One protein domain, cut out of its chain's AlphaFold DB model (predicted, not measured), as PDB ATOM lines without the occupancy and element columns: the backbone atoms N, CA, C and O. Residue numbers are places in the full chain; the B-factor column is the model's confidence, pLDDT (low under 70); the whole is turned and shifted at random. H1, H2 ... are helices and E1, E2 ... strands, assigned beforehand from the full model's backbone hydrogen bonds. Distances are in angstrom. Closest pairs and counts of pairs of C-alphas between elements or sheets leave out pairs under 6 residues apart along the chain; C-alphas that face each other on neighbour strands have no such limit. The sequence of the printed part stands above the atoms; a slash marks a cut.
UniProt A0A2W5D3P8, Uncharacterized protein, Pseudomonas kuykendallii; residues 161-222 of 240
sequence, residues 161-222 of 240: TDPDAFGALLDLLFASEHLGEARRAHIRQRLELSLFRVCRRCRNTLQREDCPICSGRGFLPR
ATOM      1  N   THR A 161      20.927  -0.874 -27.610       86.69
ATOM      2  CA  THR A 161      21.443  -0.002 -26.543       86.69
ATOM      3  C   THR A 161      20.517   0.096 -25.331       86.69
ATOM      4  O   THR A 161      20.980   0.448 -24.250       86.69
ATOM      5  N   ASP A 162      19.237  -0.250 -25.489       88.62
ATOM      6  CA  ASP A 162      18.250  -0.227 -24.412       88.62
ATOM      7  C   ASP A 162      18.350  -1.496 -23.534       88.62
ATOM      8  O   ASP A 162      18.174  -2.612 -24.051       88.62
ATOM      9  N   PRO A 163      18.653  -1.363 -22.225       89.75
ATOM     10  CA  PRO A 163      18.729  -2.499 -21.314       89.75
ATOM     11  C   PRO A 163      17.387  -3.219 -21.148       89.75
ATOM     12  O   PRO A 163      17.390  -4.440 -20.986       89.75
ATOM     13  N   ASP A 164      16.258  -2.513 -21.218       91.38
ATOM     14  CA  ASP A 164      14.939  -3.113 -20.996       91.38
ATOM     15  C   ASP A 164      14.540  -3.978 -22.195       91.38
ATOM     16  O   ASP A 164      14.165  -5.143 -22.033       91.38
ATOM     17  N   ALA A 165      14.737  -3.474 -23.418       92.88
ATOM     18  CA  ALA A 165      14.588  -4.272 -24.632       92.88
ATOM     19  C   ALA A 165      15.540  -5.481 -24.672       92.88
ATOM     20  O   ALA A 165      15.142  -6.562 -25.118       92.88
ATOM     21  N   PHE A 166      16.783  -5.340 -24.191       92.75
ATOM     22  CA  PHE A 166      17.702  -6.476 -24.070       92.75
ATOM     23  C   PHE A 166      17.178  -7.526 -23.086       92.75
ATOM     24  O   PHE A 166      17.152  -8.712 -23.422       92.75
ATOM     25  N   GLY A 167      16.725  -7.101 -21.904       91.62
ATOM     26  CA  GLY A 167      16.128  -7.982 -20.900       91.62
ATOM     27  C   GLY A 167      14.911  -8.730 -21.442       91.62
ATOM     28  O   GLY A 167      14.842  -9.950 -21.325       91.62
ATOM     29  N   ALA A 168      14.011  -8.030 -22.135       92.44
ATOM     30  CA  ALA A 168      12.824  -8.627 -22.740       92.44
ATOM     31  C   ALA A 168      13.164  -9.682 -23.807       92.44
ATOM     32  O   ALA A 168      12.571 -10.761 -23.827       92.44
ATOM     33  N   LEU A 169      14.136  -9.408 -24.687       93.31
ATOM     34  CA  LEU A 169      14.597 -10.381 -25.686       93.31
ATOM     35  C   LEU A 169      15.277 -11.591 -25.041       93.31
ATOM     36  O   LEU A 169      15.123 -12.713 -25.528       93.31
ATOM     37  N   LEU A 170      16.028 -11.369 -23.963       91.69
ATOM     38  CA  LEU A 170      16.682 -12.437 -23.226       91.69
ATOM     39  C   LEU A 170      15.647 -13.342 -22.554       91.69
ATOM     40  O   LEU A 170      15.689 -14.553 -22.744       91.69
ATOM     41  N   ASP A 171      14.677 -12.770 -21.847       89.88
ATOM     42  CA  ASP A 171      13.605 -13.533 -21.206       89.88
ATOM     43  C   ASP A 171      12.751 -14.272 -22.242       89.88
ATOM     44  O   ASP A 171      12.449 -15.452 -22.063       89.88
ATOM     45  N   LEU A 172      12.469 -13.643 -23.390       90.69
ATOM     46  CA  LEU A 172      11.802 -14.301 -24.512       90.69
ATOM     47  C   LEU A 172      12.604 -15.496 -25.042       90.69
ATOM     48  O   LEU A 172      12.012 -16.530 -25.339       90.69
ATOM     49  N   LEU A 173      13.933 -15.380 -25.161       89.56
ATOM     50  CA  LEU A 173      14.794 -16.488 -25.582       89.56
ATOM     51  C   LEU A 173      14.756 -17.645 -24.575       89.56
ATOM     52  O   LEU A 173      14.751 -18.803 -24.986       89.56
ATOM     53  N   PHE A 174      14.714 -17.360 -23.275       84.31
ATOM     54  CA  PHE A 174      14.683 -18.392 -22.236       84.31
ATOM     55  C   PHE A 174      13.299 -19.035 -22.062       84.31
ATOM     56  O   PHE A 174      13.223 -20.227 -21.794       84.31
ATOM     57  N   ALA A 175      12.216 -18.298 -22.309       84.00
ATOM     58  CA  ALA A 175      10.847 -18.822 -22.310       84.00
ATOM     59  C   ALA A 175      10.458 -19.538 -23.627       84.00
ATOM     60  O   ALA A 175       9.308 -19.932 -23.817       84.00
ATOM     61  N   SER A 176      11.393 -19.685 -24.573       77.12
ATOM     62  CA  SER A 176      11.108 -20.017 -25.975       77.12
ATOM     63  C   SER A 176      10.876 -21.499 -26.309       77.12
ATOM     64  O   SER A 176      11.174 -21.920 -27.431       77.12
ATOM     65  N   GLU A 177      10.302 -22.303 -25.410       70.12
ATOM     66  CA  GLU A 177      10.003 -23.721 -25.703       70.12
ATOM     67  C   GLU A 177       9.113 -23.897 -26.947       70.12
ATOM     68  O   GLU A 177       9.242 -24.879 -27.677       70.12
ATOM     69  N   HIS A 178       8.275 -22.898 -27.249       75.12
ATOM     70  CA  HIS A 178       7.354 -22.903 -28.389       75.12
ATOM     71  C   HIS A 178       7.808 -22.061 -29.593       75.12
ATOM     72  O   HIS A 178       7.094 -21.995 -30.595       75.12
ATOM     73  N   LEU A 179       8.966 -21.390 -29.535       81.69
ATOM     74  CA  LEU A 179       9.461 -20.651 -30.700       81.69
ATOM     75  C   LEU A 179      10.185 -21.603 -31.657       81.69
ATOM     76  O   LEU A 179      11.073 -22.353 -31.256       81.69
ATOM     77  N   GLY A 180       9.855 -21.515 -32.946       86.12
ATOM     78  CA  GLY A 180      10.615 -22.194 -33.995       86.12
ATOM     79  C   GLY A 180      12.075 -21.725 -34.044       86.12
ATOM     80  O   GLY A 180      12.391 -20.584 -33.687       86.12
ATOM     81  N   GLU A 181      12.973 -22.589 -34.525       86.38
ATOM     82  CA  GLU A 181      14.421 -22.338 -34.483       86.38
ATOM     83  C   GLU A 181      14.840 -21.056 -35.205       86.38
ATOM     84  O   GLU A 181      15.663 -20.310 -34.686       86.38
ATOM     85  N   ALA A 182      14.210 -20.737 -36.338       84.31
ATOM     86  CA  ALA A 182      14.475 -19.499 -37.071       84.31
ATOM     87  C   ALA A 182      14.270 -18.245 -36.201       84.31
ATOM     88  O   ALA A 182      15.080 -17.318 -36.222       84.31
ATOM     89  N   ARG A 183      13.217 -18.227 -35.373       86.69
ATOM     90  CA  ARG A 183      12.926 -17.091 -34.490       86.69
ATOM     91  C   ARG A 183      13.901 -17.027 -33.317       86.69
ATOM     92  O   ARG A 183      14.335 -15.937 -32.954       86.69
ATOM     93  N   ARG A 184      14.295 -18.177 -32.764       85.31
ATOM     94  CA  ARG A 184      15.332 -18.249 -31.721       85.31
ATOM     95  C   ARG A 184      16.688 -17.782 -32.245       85.31
ATOM     96  O   ARG A 184      17.343 -16.991 -31.577       85.31
ATOM     97  N   ALA A 185      17.073 -18.197 -33.450       84.25
ATOM     98  CA  ALA A 185      18.292 -17.743 -34.112       84.25
ATOM     99  C   ALA A 185      18.294 -16.219 -34.317       84.25
ATOM    100  O   ALA A 185      19.274 -15.563 -33.972       84.25
ATOM    101  N   HIS A 186      17.174 -15.645 -34.765       85.62
ATOM    102  CA  HIS A 186      17.041 -14.194 -34.908       85.62
ATOM    103  C   HIS A 186      17.186 -13.448 -33.569       85.62
ATOM    104  O   HIS A 186      17.887 -12.439 -33.491       85.62
ATOM    105  N   ILE A 187      16.581 -13.956 -32.489       89.88
ATOM    106  CA  ILE A 187      16.732 -13.360 -31.151       89.88
ATOM    107  C   ILE A 187      18.191 -13.443 -30.681       89.88
ATOM    108  O   ILE A 187      18.733 -12.438 -30.224       89.88
ATOM    109  N   ARG A 188      18.860 -14.598 -30.840       87.38
ATOM    110  CA  ARG A 188      20.292 -14.742 -30.513       87.38
ATOM    111  C   ARG A 188      21.140 -13.734 -31.288       87.38
ATOM    112  O   ARG A 188      21.944 -13.040 -30.677       87.38
ATOM    113  N   GLN A 189      20.888 -13.573 -32.587       83.94
ATOM    114  CA  GLN A 189      21.574 -12.586 -33.423       83.94
ATOM    115  C   GLN A 189      21.380 -11.152 -32.909       83.94
ATOM    116  O   GLN A 189      22.330 -10.373 -32.868       83.94
ATOM    117  N   ARG A 190      20.164 -10.776 -32.494       88.06
ATOM    118  CA  ARG A 190      19.911  -9.443 -31.921       88.06
ATOM    119  C   ARG A 190      20.584  -9.246 -30.563       88.06
ATOM    120  O   ARG A 190      21.128  -8.173 -30.327       88.06
ATOM    121  N   LEU A 191      20.601 -10.267 -29.706       88.12
ATOM    122  CA  LEU A 191      21.303 -10.227 -28.416       88.12
ATOM    123  C   LEU A 191      22.830 -10.153 -28.589       88.12
ATOM    124  O   LEU A 191      23.505  -9.474 -27.812       88.12
ATOM    125  N   GLU A 192      23.383 -10.814 -29.610       82.81
ATOM    126  CA  GLU A 192      24.797 -10.688 -29.987       82.81
ATOM    127  C   GLU A 192      25.146  -9.251 -30.377       82.81
ATOM    128  O   GLU A 192      26.186  -8.748 -29.961       82.81
ATOM    129  N   LEU A 193      24.259  -8.583 -31.121       84.31
ATOM    130  CA  LEU A 193      24.392  -7.194 -31.566       84.31
ATOM    131  C   LEU A 193      23.871  -6.198 -30.518       84.31
ATOM    132  O   LEU A 193      23.024  -5.352 -30.812       84.31
ATOM    133  N   SER A 194      24.364  -6.293 -29.285       85.50
ATOM    134  CA  SER A 194      23.961  -5.407 -28.190       85.50
ATOM    135  C   SER A 194      25.144  -4.878 -27.386       85.50
ATOM    136  O   SER A 194      26.221  -5.480 -27.350       85.50
ATOM    137  N   LEU A 195      24.911  -3.780 -26.664       84.25
ATOM    138  CA  LEU A 195      25.837  -3.264 -25.654       84.25
ATOM    139  C   LEU A 195      25.817  -4.076 -24.357       84.25
ATOM    140  O   LEU A 195      26.501  -3.707 -23.406       84.25
ATOM    141  N   PHE A 196      25.081  -5.185 -24.300       86.12
ATOM    142  CA  PHE A 196      24.932  -6.014 -23.112       86.12
ATOM    143  C   PHE A 196      25.400  -7.446 -23.375       86.12
ATOM    144  O   PHE A 196      25.562  -7.912 -24.505       86.12
ATOM    145  N   ARG A 197      25.686  -8.170 -22.300       86.06
ATOM    146  CA  ARG A 197      26.040  -9.586 -22.336       86.06
ATOM    147  C   ARG A 197      25.337 -10.316 -21.212       86.06
ATOM    148  O   ARG A 197      25.201  -9.785 -20.112       86.06
ATOM    149  N   VAL A 198      24.955 -11.560 -21.470       87.56
ATOM    150  CA  VAL A 198      24.377 -12.432 -20.445       87.56
ATOM    151  C   VAL A 198      25.358 -12.571 -19.279       87.56
ATOM    152  O   VAL A 198      26.566 -12.750 -19.471       87.56
ATOM    153  N   CYS A 199      24.844 -12.473 -18.055       87.00
ATOM    154  CA  CYS A 199      25.642 -12.615 -16.850       87.00
ATOM    155  C   CYS A 199      26.204 -14.036 -16.789       87.00
ATOM    156  O   CYS A 199      25.455 -15.005 -16.706       87.00
ATOM    157  N   ARG A 200      27.532 -14.188 -16.787       86.00
ATOM    158  CA  ARG A 200      28.163 -15.519 -16.747       86.00
ATOM    159  C   ARG A 200      27.905 -16.263 -15.427       86.00
ATOM    160  O   ARG A 200      27.996 -17.488 -15.413       86.00
ATOM    161  N   ARG A 201      27.569 -15.538 -14.345       85.38
ATOM    162  CA  ARG A 201      27.315 -16.099 -13.007       85.38
ATOM    163  C   ARG A 201      25.948 -16.771 -12.908       85.38
ATOM    164  O   ARG A 201      25.902 -17.945 -12.570       85.38
ATOM    165  N   CYS A 202      24.866 -16.043 -13.182       88.25
ATOM    166  CA  CYS A 202      23.509 -16.595 -13.099       88.25
ATOM    167  C   CYS A 202      22.987 -17.131 -14.435       88.25
ATOM    168  O   CYS A 202      22.020 -17.883 -14.436       88.25
ATOM    169  N   ARG A 203      23.591 -16.744 -15.568       85.44
ATOM    170  CA  ARG A 203      23.179 -17.123 -16.932       85.44
ATOM    171  C   ARG A 203      21.695 -16.872 -17.230       85.44
ATOM    172  O   ARG A 203      21.107 -17.614 -18.001       85.44
ATOM    173  N   ASN A 204      21.107 -15.849 -16.603       83.50
ATOM    174  CA  ASN A 204      19.668 -15.560 -16.654       83.50
ATOM    175  C   ASN A 204      18.767 -16.743 -16.234       83.50
ATOM    176  O   ASN A 204      17.673 -16.912 -16.757       83.50
ATOM    177  N   THR A 205      19.234 -17.586 -15.309       82.50
ATOM    178  CA  THR A 205      18.454 -18.707 -14.749       82.50
ATOM    179  C   THR A 205      17.682 -18.287 -13.492       82.50
ATOM    180  O   THR A 205      17.781 -17.143 -13.062       82.50
ATOM    181  N   LEU A 206      16.956 -19.214 -12.855       75.19
ATOM    182  CA  LEU A 206      16.162 -18.964 -11.637       75.19
ATOM    183  C   LEU A 206      16.957 -18.330 -10.477       75.19
ATOM    184  O   LEU A 206      16.386 -17.616  -9.668       75.19
ATOM    185  N   GLN A 207      18.281 -18.509 -10.420       77.06
ATOM    186  CA  GLN A 207      19.151 -17.859  -9.422       77.06
ATOM    187  C   GLN A 207      19.488 -16.392  -9.757       77.06
ATOM    188  O   GLN A 207      20.417 -15.807  -9.195       77.06
ATOM    189  N   ARG A 208      18.811 -15.804 -10.749       85.44
ATOM    190  CA  ARG A 208      19.060 -14.443 -11.222       85.44
ATOM    191  C   ARG A 208      18.762 -13.403 -10.153       85.44
ATOM    192  O   ARG A 208      19.576 -12.494 -10.015       85.44
ATOM    193  N   GLU A 209      17.637 -13.530  -9.454       85.44
ATOM    194  CA  GLU A 209      17.119 -12.520  -8.517       85.44
ATOM    195  C   GLU A 209      18.126 -12.211  -7.403       85.44
ATOM    196  O   GLU A 209      18.397 -11.046  -7.122       85.44
ATOM    197  N   ASP A 210      18.807 -13.243  -6.905       89.38
ATOM    198  CA  ASP A 210      19.819 -13.131  -5.851       89.38
ATOM    199  C   ASP A 210      21.247 -12.925  -6.382       89.38
ATOM    200  O   ASP A 210      22.223 -13.014  -5.635       89.38
ATOM    201  N   CYS A 211      21.431 -12.706  -7.689       88.94
ATOM    202  CA  CYS A 211      22.771 -12.651  -8.263       88.94
ATOM    203  C   CYS A 211      23.476 -11.328  -7.908       88.94
ATOM    204  O   CYS A 211      23.100 -10.281  -8.446       88.94
ATOM    205  N   PRO A 212      24.574 -11.350  -7.122       86.88
ATOM    206  CA  PRO A 212      25.251 -10.126  -6.687       86.88
ATOM    207  C   PRO A 212      26.031  -9.444  -7.819       86.88
ATOM    208  O   PRO A 212      26.397  -8.282  -7.704       86.88
ATOM    209  N   ILE A 213      26.295 -10.163  -8.917       87.12
ATOM    210  CA  ILE A 213      27.082  -9.652 -10.044       87.12
ATOM    211  C   ILE A 213      26.236  -8.762 -10.954       87.12
ATOM    212  O   ILE A 213      26.696  -7.710 -11.376       87.12
ATOM    213  N   CYS A 214      25.016  -9.191 -11.285       88.50
ATOM    214  CA  CYS A 214      24.120  -8.443 -12.171       88.50
ATOM    215  C   CYS A 214      22.956  -7.775 -11.434       88.50
ATOM    216  O   CYS A 214      22.068  -7.243 -12.096       88.50
ATOM    217  N   SER A 215      22.917  -7.862 -10.102       89.25
ATOM    218  CA  SER A 215      21.870  -7.282  -9.254       89.25
ATOM    219  C   SER A 215      20.461  -7.620  -9.755       89.25
ATOM    220  O   SER A 215      19.666  -6.728 -10.036       89.25
ATOM    221  N   GLY A 216      20.183  -8.906  -9.987       88.06
ATOM    222  CA  GLY A 216      18.860  -9.337 -10.453       88.06
ATOM    223  C   GLY A 216      18.576  -9.177 -11.952       88.06
ATOM    224  O   GLY A 216      17.583  -9.710 -12.430       88.06
ATOM    225  N   ARG A 217      19.431  -8.502 -12.737       88.19
ATOM    226  CA  ARG A 217      19.127  -8.206 -14.157       88.19
ATOM    227  C   ARG A 217      19.345  -9.375 -15.114       88.19
ATOM    228  O   ARG A 217      18.784  -9.397 -16.196       88.19
ATOM    229  N   GLY A 218      20.203 -10.333 -14.762       89.00
ATOM    230  CA  GLY A 218      20.554 -11.465 -15.634       89.00
ATOM    231  C   GLY A 218      21.581 -11.148 -16.722       89.00
ATOM    232  O   GLY A 218      22.100 -12.061 -17.370       89.00
ATOM    233  N   PHE A 219      21.951  -9.878 -16.880       90.88
ATOM    234  CA  PHE A 219      22.923  -9.397 -17.855       90.88
ATOM    235  C   PHE A 219      23.740  -8.219 -17.317       90.88
ATOM    236  O   PHE A 219      23.444  -7.664 -16.262       90.88
ATOM    237  N   LEU A 220      24.807  -7.882 -18.036       87.69
ATOM    238  CA  LEU A 220      25.740  -6.805 -17.720       87.69
ATOM    239  C   LEU A 220      26.006  -5.972 -18.974       87.69
ATOM    240  O   LEU A 220      26.027  -6.544 -20.067       87.69
ATOM    241  N   PRO A 221      26.295  -4.669 -18.848       82.75
ATOM    242  CA  PRO A 221      26.892  -3.908 -19.937       82.75
ATOM    243  C   PRO A 221      28.203  -4.561 -20.394       82.75
ATOM    244  O   PRO A 221      28.975  -5.091 -19.588       82.75
ATOM    245  N   ARG A 222      28.461  -4.539 -21.701       74.50
ATOM    246  CA  ARG A 222      29.770  -4.870 -22.271       74.50
ATOM    247  C   ARG A 222      30.751  -3.762 -21.923       74.50
ATOM    248  O   ARG A 222      31.840  -4.073 -21.464       74.50
TER     249      ARG A 222
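What this domain is: This is residues 161 to 222 of the 240 residues of an uncharacterized protein of Pseudomonas kuykendallii (UniProt A0A2W5D3P8). A helical hairpin, H1 and H2, makes one side of the domain; a small hairpin of two short antiparallel strands, E1 and E2, and the long loop joining them, residues 199 to 218, make the other. The 62 printed residues run H1, H2, E1, E2; the class is mostly helix, with under half of the residues in named elements. The whole is compact, radius of gyration of the C-alphas 11.4 A, spanning 33 by 24 by 17 A.

How they stand to each other: H1, residues 163 to 174, and H2, residues 181 to 192, touch, closest at the C-alphas of Leu 173 and Arg 184, 6.4 A. They run opposite ways at a shallow tilt of 32 degrees, only just short of steep. In both, every O i to N i+4 pair is within hydrogen-bond range. E1, residues 196 to 198, and E2, residues 219 to 221, are antiparallel at 150 degrees; N 197 and O 220 are 2.8 A apart, within hydrogen-bond range. The closest C-alphas of H1 and E1, those of Phe 166 and Phe 196, are 7.3 A apart. H2 and E2 are apart.

Where its parts are: H1 begins at C-alpha 163 (18.729, -2.499, -21.314) and is 16.4 A long; H2 is 16.2 A. E2 ends at C-alpha 221 (26.892, -3.908, -19.937).

The domain as a whole: The farthest C-alphas, Ala 182 and Pro 212, are 33.6 A apart. The printed part has no cut, and E1 to E2 is a long link. No printed residue is under 70.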